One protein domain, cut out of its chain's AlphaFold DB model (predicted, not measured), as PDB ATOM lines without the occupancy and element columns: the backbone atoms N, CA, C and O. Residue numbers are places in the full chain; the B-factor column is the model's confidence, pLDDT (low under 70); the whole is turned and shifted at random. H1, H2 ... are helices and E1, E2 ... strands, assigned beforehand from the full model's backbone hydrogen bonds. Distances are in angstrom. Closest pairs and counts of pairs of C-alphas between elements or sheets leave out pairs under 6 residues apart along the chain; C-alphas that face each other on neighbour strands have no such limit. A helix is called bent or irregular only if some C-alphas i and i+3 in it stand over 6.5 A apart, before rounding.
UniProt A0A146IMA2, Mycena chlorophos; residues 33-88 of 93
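AT A GLANCE: This is residues 33 to 88 of the 93 residues of a protein of Mycena chlorophos (UniProt A0A146IMA2). Picture a loose cluster at one end, where H1, E1 and H3 sit with their centres in a triangle, and a long open arm that runs out from it through residues 50 to 62 and folds back through H2. The arm makes the length of the domain, and its tip, residues 59 to 64, sticks out. The printed part has 56 residues, with three named helices and one named strand in the order H1, E1, H2, H3; E1 pairs with no named strand. The class is mostly helix, though under half of the residues are in named elements. The whole is loose, with a radius of gyration of the C-alphas of 13.5 A, and elongated, spanning 40 by 23 by 17 A.

HOW THE PARTS SIT: Start with H1, residues 33 to 37, and go on to E1, residues 47 to 49: their closest C-alphas, those of Arg 37 and Arg 49, are 6.2 A apart. Look beside E1 for two short antiparallel pairings: residues 39 to 40 with residues 47 to 48, and residues 48 to 49 with residues 73 to 74. Next comes H2, residues 63 to 70, which is apart from H1 and from E1. H3, residues 77 to 87, is apart from H2. H3 is close to H1 but not clearly touching it; their closest C-alphas, those of Ala 34 and Leu 87, are 6.6 A apart. The closest C-alphas of E1 and H3 are those of Phe 47 and Thr 80, 6.7 A apart. In H2 and H3 every O i to N i+4 pair is within hydrogen-bond range; in H1 it is 0 of 1, beside 1 of 2 O i to N i+3 pairs.

IN THESE COORDINATES: Find C-alpha 33 at (169.754, 129.212, 156.167), where H1 begins; it runs 6.6 A to C-alpha 37. E1 covers 6.8 A from C-alpha 47 to C-alpha 49. H2 starts at C-alpha 63, at (155.117, 111.143, 175.350), and is 10.5 A long to C-alpha 70. H3, the longest helix, runs 14.6 A from C-alpha 77 to C-alpha 87 at (172.534, 124.761, 148.776). It is neither bent nor irregular, but only just: C-alphas 84 and 87 are 6.4 A apart.

THE WHOLE: The two C-alphas farthest apart, those of Thr 59 and Lys 85, are 39.7 A apart, while the first and last printed C-alphas, those of Gly 33 and Leu 88, are 10.1 A apart. The link from E1 to H2, 13 residues, is long; those from H1 to E1 and from H2 to H3 are short. Residues 59 to 64, of which 63 to 64 belong to H2, stand free. The printed part has no cut, its mean pLDDT is 92.9, and no printed residue is under 70.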
ATOM      1  N   GLY A  33     170.918 129.807 155.510       95.19
ATOM      2  CA  GLY A  33     169.754 129.212 156.167       95.19
ATOM      3  C   GLY A  33     169.745 127.682 156.135       95.19
ATOM      4  O   GLY A  33     169.256 127.057 157.079       95.19
ATOM      5  N   ALA A  34     170.311 127.083 155.082       94.94
ATOM      6  CA  ALA A  34     170.439 125.632 154.965       94.94
ATOM      7  C   ALA A  34     171.585 125.143 155.850       94.94
ATOM      8  O   ALA A  34     171.391 124.205 156.621       94.94
ATOM      9  N   LYS A  35     172.719 125.860 155.830       94.69
ATOM     10  CA  LYS A  35     173.887 125.580 156.672       94.69
ATOM     11  C   LYS A  35     173.526 125.574 158.151       94.69
ATOM     12  O   LYS A  35     174.020 124.737 158.885       94.69
ATOM     13  N   LYS A  36     172.633 126.462 158.600       94.38
ATOM     14  CA  LYS A  36     172.180 126.502 160.002       94.38
ATOM     15  C   LYS A  36     171.339 125.288 160.403       94.38
ATOM     16  O   LYS A  36     171.450 124.846 161.543       94.38
ATOM     17  N   ARG A  37     170.539 124.724 159.494       94.88
ATOM     18  CA  ARG A  37     169.537 123.682 159.801       94.88
ATOM     19  C   ARG A  37     170.013 122.254 159.542       94.88
ATOM     20  O   ARG A  37     169.561 121.336 160.218       94.88
ATOM     21  N   TRP A  38     170.899 122.081 158.570       95.44
ATOM     22  CA  TRP A  38     171.445 120.790 158.172       95.44
ATOM     23  C   TRP A  38     172.908 120.681 158.584       95.44
ATOM     24  O   TRP A  38     173.626 121.682 158.612       95.44
ATOM     25  N   ARG A  39     173.342 119.470 158.927       93.12
ATOM     26  CA  ARG A  39     174.750 119.143 159.172       93.12
ATOM     27  C   ARG A  39     175.157 117.949 158.329       93.12
ATOM     28  O   ARG A  39     174.350 117.042 158.127       93.12
ATOM     29  N   SER A  40     176.398 117.939 157.865       90.56
ATOM     30  CA  SER A  40     176.941 116.812 157.116       90.56
ATOM     31  C   SER A  40     177.163 115.660 158.093       90.56
ATOM     32  O   SER A  40     177.709 115.872 159.176       90.56
ATOM     33  N   SER A  41     176.703 114.455 157.758       85.00
ATOM     34  CA  SER A  41     177.041 113.265 158.538       85.00
ATOM     35  C   SER A  41     178.325 112.660 157.969       85.00
ATOM     36  O   SER A  41     178.300 112.228 156.813       85.00
ATOM     37  N   PRO A  42     179.435 112.613 158.727       74.06
ATOM     38  CA  PRO A  42     180.617 111.885 158.283       74.06
ATOM     39  C   PRO A  42     180.241 110.412 158.048       74.06
ATOM     40  O   PRO A  42     179.465 109.834 158.807       74.06
ATOM     41  N   GLY A  43     180.704 109.841 156.935       72.38
ATOM     42  CA  GLY A  43     180.477 108.440 156.554       72.38
ATOM     43  C   GLY A  43     179.236 108.165 155.695       72.38
ATOM     44  O   GLY A  43     179.334 107.436 154.716       72.38
ATOM     45  N   LEU A  44     178.077 108.766 155.985       70.12
ATOM     46  CA  LEU A  44     176.794 108.289 155.426       70.12
ATOM     47  C   LEU A  44     176.278 109.042 154.182       70.12
ATOM     48  O   LEU A  44     175.105 108.907 153.834       70.12
ATOM     49  N   GLN A  45     177.111 109.888 153.556       80.75
ATOM     50  CA  GLN A  45     176.775 110.780 152.423       80.75
ATOM     51  C   GLN A  45     175.410 111.502 152.528       80.75
ATOM     52  O   GLN A  45     174.810 111.888 151.523       80.75
ATOM     53  N   SER A  46     174.913 111.698 153.745       89.25
ATOM     54  CA  SER A  46     173.590 112.239 154.037       89.25
ATOM     55  C   SER A  46     173.696 113.373 155.047       89.25
ATOM     56  O   SER A  46     174.721 113.567 155.709       89.25
ATOM     57  N   PHE A  47     172.631 114.162 155.138       93.50
ATOM     58  CA  PHE A  47     172.561 115.296 156.045       93.50
ATOM     59  C   PHE A  47     171.642 114.979 157.217       93.50
ATOM     60  O   PHE A  47     170.567 114.404 157.045       93.50
ATOM     61  N   LYS A  48     172.045 115.405 158.411       94.69
ATOM     62  CA  LYS A  48     171.249 115.306 159.637       94.69
ATOM     63  C   LYS A  48     170.552 116.630 159.956       94.69
ATOM     64  O   LYS A  48     171.099 117.704 159.689       94.69
ATOM     65  N   ARG A  49     169.360 116.550 160.549       95.25
ATOM     66  CA  ARG A  49     168.563 117.679 161.064       95.25
ATOM     67  C   ARG A  49     167.748 117.277 162.297       95.25
ATOM     68  O   ARG A  49     167.485 116.096 162.514       95.25
ATOM     69  N   GLY A  50     167.263 118.263 163.049       95.44
ATOM     70  CA  GLY A  50     166.196 118.051 164.034       95.44
ATOM     71  C   GLY A  50     164.831 117.833 163.366       95.44
ATOM     72  O   GLY A  50     164.578 118.350 162.273       95.44
ATOM     73  N   ARG A  51     163.937 117.070 164.009       95.94
ATOM     74  CA  ARG A  51     162.532 116.962 163.580       95.94
ATOM     75  C   ARG A  51     161.736 118.199 164.011       95.94
ATOM     76  O   ARG A  51     161.995 118.797 165.050       95.94
ATOM     77  N   ALA A  52     160.764 118.588 163.192       95.50
ATOM     78  CA  ALA A  52     159.918 119.752 163.452       95.50
ATOM     79  C   ALA A  52     158.795 119.443 164.461       95.50
ATOM     80  O   ALA A  52     158.398 118.292 164.626       95.50
ATOM     81  N   GLY A  53     158.242 120.481 165.098       94.50
ATOM     82  CA  GLY A  53     157.011 120.368 165.896       94.50
ATOM     83  C   GLY A  53     157.185 120.004 167.376       94.50
ATOM     84  O   GLY A  53     156.198 119.641 168.015       94.50
ATOM     85  N   ARG A  54     158.406 120.101 167.926       94.06
ATOM     86  CA  ARG A  54     158.701 119.886 169.362       94.06
ATOM     87  C   ARG A  54     158.926 121.181 170.161       94.06
ATOM     88  O   ARG A  54     159.181 121.119 171.353       94.06
ATOM     89  N   ALA A  55     158.851 122.350 169.527       94.44
ATOM     90  CA  ALA A  55     159.189 123.614 170.188       94.44
ATOM     91  C   ALA A  55     158.127 124.086 171.203       94.44
ATOM     92  O   ALA A  55     158.480 124.501 172.297       94.44
ATOM     93  N   HIS A  56     156.838 124.013 170.854       94.75
ATOM     94  CA  HIS A  56     155.717 124.478 171.684       94.75
ATOM     95  C   HIS A  56     154.480 123.578 171.486       94.75
ATOM     96  O   HIS A  56     154.471 122.699 170.612       94.75
ATOM     97  N   LEU A  57     153.443 123.771 172.315       95.06
ATOM     98  CA  LEU A  57     152.210 122.959 172.343       95.06
ATOM     99  C   LEU A  57     152.484 121.469 172.593       95.06
ATOM    100  O   LEU A  57     151.943 120.594 171.919       95.06
ATOM    101  N   ASN A  58     153.416 121.165 173.495       95.12
ATOM    102  CA  ASN A  58     153.838 119.790 173.769       95.12
ATOM    103  C   ASN A  58     152.911 119.056 174.745       95.12
ATOM    104  O   ASN A  58     152.921 117.833 174.757       95.12
ATOM    105  N   THR A  59     152.093 119.787 175.504       95.75
ATOM    106  CA  THR A  59     151.181 119.253 176.526       95.75
ATOM    107  C   THR A  59     150.117 118.314 175.956       95.75
ATOM    108  O   THR A  59     149.796 117.313 176.580       95.75
ATOM    109  N   SER A  60     149.619 118.575 174.743       95.94
ATOM    110  CA  SER A  60     148.632 117.724 174.061       95.94
ATOM    111  C   SER A  60     149.244 116.551 173.285       95.94
ATOM    112  O   SER A  60     148.525 115.737 172.705       95.94
ATOM    113  N   LYS A  61     150.578 116.454 173.214       96.31
ATOM    114  CA  LYS A  61     151.263 115.399 172.461       96.31
ATOM    115  C   LYS A  61     151.590 114.236 173.392       96.31
ATOM    116  O   LYS A  61     152.220 114.425 174.424       96.31
ATOM    117  N   ALA A  62     151.267 113.017 172.961       96.94
ATOM    118  CA  ALA A  62     151.665 111.810 173.680       96.94
ATOM    119  C   ALA A  62     153.198 111.757 173.905       96.94
ATOM    120  O   ALA A  62     153.954 112.111 172.988       96.94
ATOM    121  N   PRO A  63     153.683 111.242 175.052       96.19
ATOM    122  CA  PRO A  63     155.117 111.143 175.350       96.19
ATOM    123  C   PRO A  63     155.922 110.420 174.261       96.19
ATOM    124  O   PRO A  63     156.975 110.895 173.834       96.19
ATOM    125  N   ALA A  64     155.378 109.332 173.704       97.12
ATOM    126  CA  ALA A  64     155.998 108.599 172.598       97.12
ATOM    127  C   ALA A  64     156.234 109.481 171.356       97.12
ATOM    128  O   ALA A  64     157.270 109.389 170.690       97.12
ATOM    129  N   ARG A  65     155.302 110.398 171.056       97.12
ATOM    130  CA  ARG A  65     155.454 111.367 169.963       97.12
ATOM    131  C   ARG A  65     156.553 112.376 170.281       97.12
ATOM    132  O   ARG A  65     157.344 112.678 169.390       97.12
ATOM    133  N   LEU A  66     156.627 112.880 171.513       96.50
ATOM    134  CA  LEU A  66     157.675 113.820 171.930       96.50
ATOM    135  C   LEU A  66     159.070 113.194 171.834       96.50
ATOM    136  O   LEU A  66     159.975 113.839 171.303       96.50
ATOM    137  N   ASN A  67     159.219 111.933 172.242       96.44
ATOM    138  CA  ASN A  67     160.471 111.183 172.111       96.44
ATOM    139  C   ASN A  67     160.872 111.031 170.640       96.44
ATOM    140  O   ASN A  67     161.982 111.392 170.251       96.44
ATOM    141  N   ARG A  68     159.932 110.622 169.778       96.62
ATOM    142  CA  ARG A  68     160.185 110.513 168.334       96.62
ATOM    143  C   ARG A  68     160.606 111.842 167.709       96.62
ATOM    144  O   ARG A  68     161.499 111.856 166.864       96.62
ATOM    145  N   LEU A  69     159.973 112.952 168.093       96.56
ATOM    146  CA  LEU A  69     160.326 114.290 167.604       96.56
ATOM    147  C   LEU A  69     161.655 114.807 168.178       96.56
ATOM    148  O   LEU A  69     162.243 115.717 167.601       96.56
ATOM    149  N   GLY A  70     162.130 114.250 169.293       95.12
ATOM    150  CA  GLY A  70     163.446 114.556 169.849       95.12
ATOM    151  C   GLY A  70     164.602 113.932 169.077       95.12
ATOM    152  O   GLY A  70     165.703 114.474 169.095       95.12
ATOM    153  N   ASN A  71     164.345 112.843 168.355       95.56
ATOM    154  CA  ASN A  71     165.368 112.128 167.606       95.56
ATOM    155  C   ASN A  71     165.774 112.860 166.322       95.56
ATOM    156  O   ASN A  71     164.940 113.438 165.613       95.56
ATOM    157  N   THR A  72     167.047 112.715 165.957       94.69
ATOM    158  CA  THR A  72     167.610 113.188 164.686       94.69
ATOM    159  C   THR A  72     166.894 112.559 163.489       94.69
ATOM    160  O   THR A  72     166.527 111.380 163.495       94.69
ATOM    161  N   ALA A  73     166.680 113.357 162.445       94.75
ATOM    162  CA  ALA A  73     166.200 112.903 161.148       94.75
ATOM    163  C   ALA A  73     167.289 113.075 160.088       94.75
ATOM    164  O   ALA A  73     167.992 114.087 160.064       94.75
ATOM    165  N   TYR A  74     167.374 112.102 159.189       94.44
ATOM    166  CA  TYR A  74     168.267 112.132 158.037       94.44
ATOM    167  C   TYR A  74     167.540 112.653 156.793       94.44
ATOM    168  O   TYR A  74     166.306 112.628 156.716       94.44
ATOM    169  N   SER A  75     168.302 113.175 155.836       94.19
ATOM    170  CA  SER A  75     167.789 113.620 154.543       94.19
ATOM    171  C   SER A  75     167.365 112.440 153.674       94.19
ATOM    172  O   SER A  75     168.017 111.399 153.646       94.19
ATOM    173  N   THR A  76     166.290 112.624 152.908       94.88
ATOM    174  CA  THR A  76     165.931 111.684 151.837       94.88
ATOM    175  C   THR A  76     166.886 111.841 150.646       94.88
ATOM    176  O   THR A  76     167.494 112.905 150.501       94.88
ATOM    177  N   PRO A  77     167.006 110.851 149.741       93.06
ATOM    178  CA  PRO A  77     167.895 110.949 148.579       93.06
ATOM    179  C   PRO A  77     167.671 112.213 147.727       93.06
ATOM    180  O   PRO A  77     168.627 112.909 147.379       93.06
ATOM    181  N   ALA A  78     166.409 112.584 147.485       94.12
ATOM    182  CA  ALA A  78     166.053 113.803 146.755       94.12
ATOM    183  C   ALA A  78     166.503 115.088 147.480       94.12
ATOM    184  O   ALA A  78     167.031 116.016 146.863       94.12
ATOM    185  N   GLN A  79     166.351 115.138 148.810       94.56
ATOM    186  CA  GLN A  79     166.832 116.262 149.620       94.56
ATOM    187  C   GLN A  79     168.358 116.336 149.600       94.56
ATOM    188  O   GLN A  79     168.912 117.421 149.433       94.56
ATOM    189  N   THR A  80     169.034 115.194 149.720       93.81
ATOM    190  CA  THR A  80     170.495 115.092 149.653       93.81
ATOM    191  C   THR A  80     171.022 115.624 148.322       93.81
ATOM    192  O   THR A  80     171.994 116.379 148.315       93.81
ATOM    193  N   HIS A  81     170.371 115.303 147.200       92.62
ATOM    194  CA  HIS A  81     170.752 115.828 145.887       92.62
ATOM    195  C   HIS A  81     170.712 117.362 145.850       92.62
ATOM    196  O   HIS A  81     171.720 118.003 145.542       92.62
ATOM    197  N   LYS A  82     169.588 117.963 146.263       94.25
ATOM    198  CA  LYS A  82     169.429 119.426 146.310       94.25
ATOM    199  C   LYS A  82     170.418 120.089 147.272       94.25
ATOM    200  O   LYS A  82     170.988 121.132 146.951       94.25
ATOM    201  N   LEU A  83     170.640 119.486 148.442       93.81
ATOM    202  CA  LEU A  83     171.570 120.000 149.445       93.81
ATOM    203  C   LEU A  83     173.007 120.016 148.919       93.81
ATOM    204  O   LEU A  83     173.652 121.050 149.033       93.81
ATOM    205  N   ARG A  84     173.483 118.936 148.288       91.81
ATOM    206  CA  ARG A  84     174.856 118.874 147.754       91.81
ATOM    207  C   ARG A  84     175.075 119.800 146.565       91.81
ATOM    208  O   ARG A  84     176.109 120.447 146.488       91.81
ATOM    209  N   LYS A  85     174.130 119.835 145.623       90.31
ATOM    210  CA  LYS A  85     174.338 120.511 144.336       90.31
ATOM    211  C   LYS A  85     174.063 122.009 144.378       90.31
ATOM    212  O   LYS A  85     174.751 122.755 143.698       90.31
ATOM    213  N   VAL A  86     173.070 122.441 145.157       90.81
ATOM    214  CA  VAL A  86     172.560 123.821 145.074       90.81
ATOM    215  C   VAL A  86     172.813 124.609 146.353       90.81
ATOM    216  O   VAL A  86     173.180 125.775 146.298       90.81
ATOM    217  N   LEU A  87     172.593 124.000 147.522       94.06
ATOM    218  CA  LEU A  87     172.534 124.761 148.776       94.06
ATOM    219  C   LEU A  87     173.846 124.755 149.558       94.06
ATOM    220  O   LEU A  87     174.195 125.759 150.174       94.06
ATOM    221  N   LEU A  88     174.544 123.625 149.587       92.81
ATOM    222  CA  LEU A  88     175.733 123.390 150.403       92.81
ATOM    223  C   LEU A  88     176.850 122.789 149.537       92.81
ATOM    224  O   LEU A  88     177.250 121.648 149.777       92.81
TER     225      LEU A  88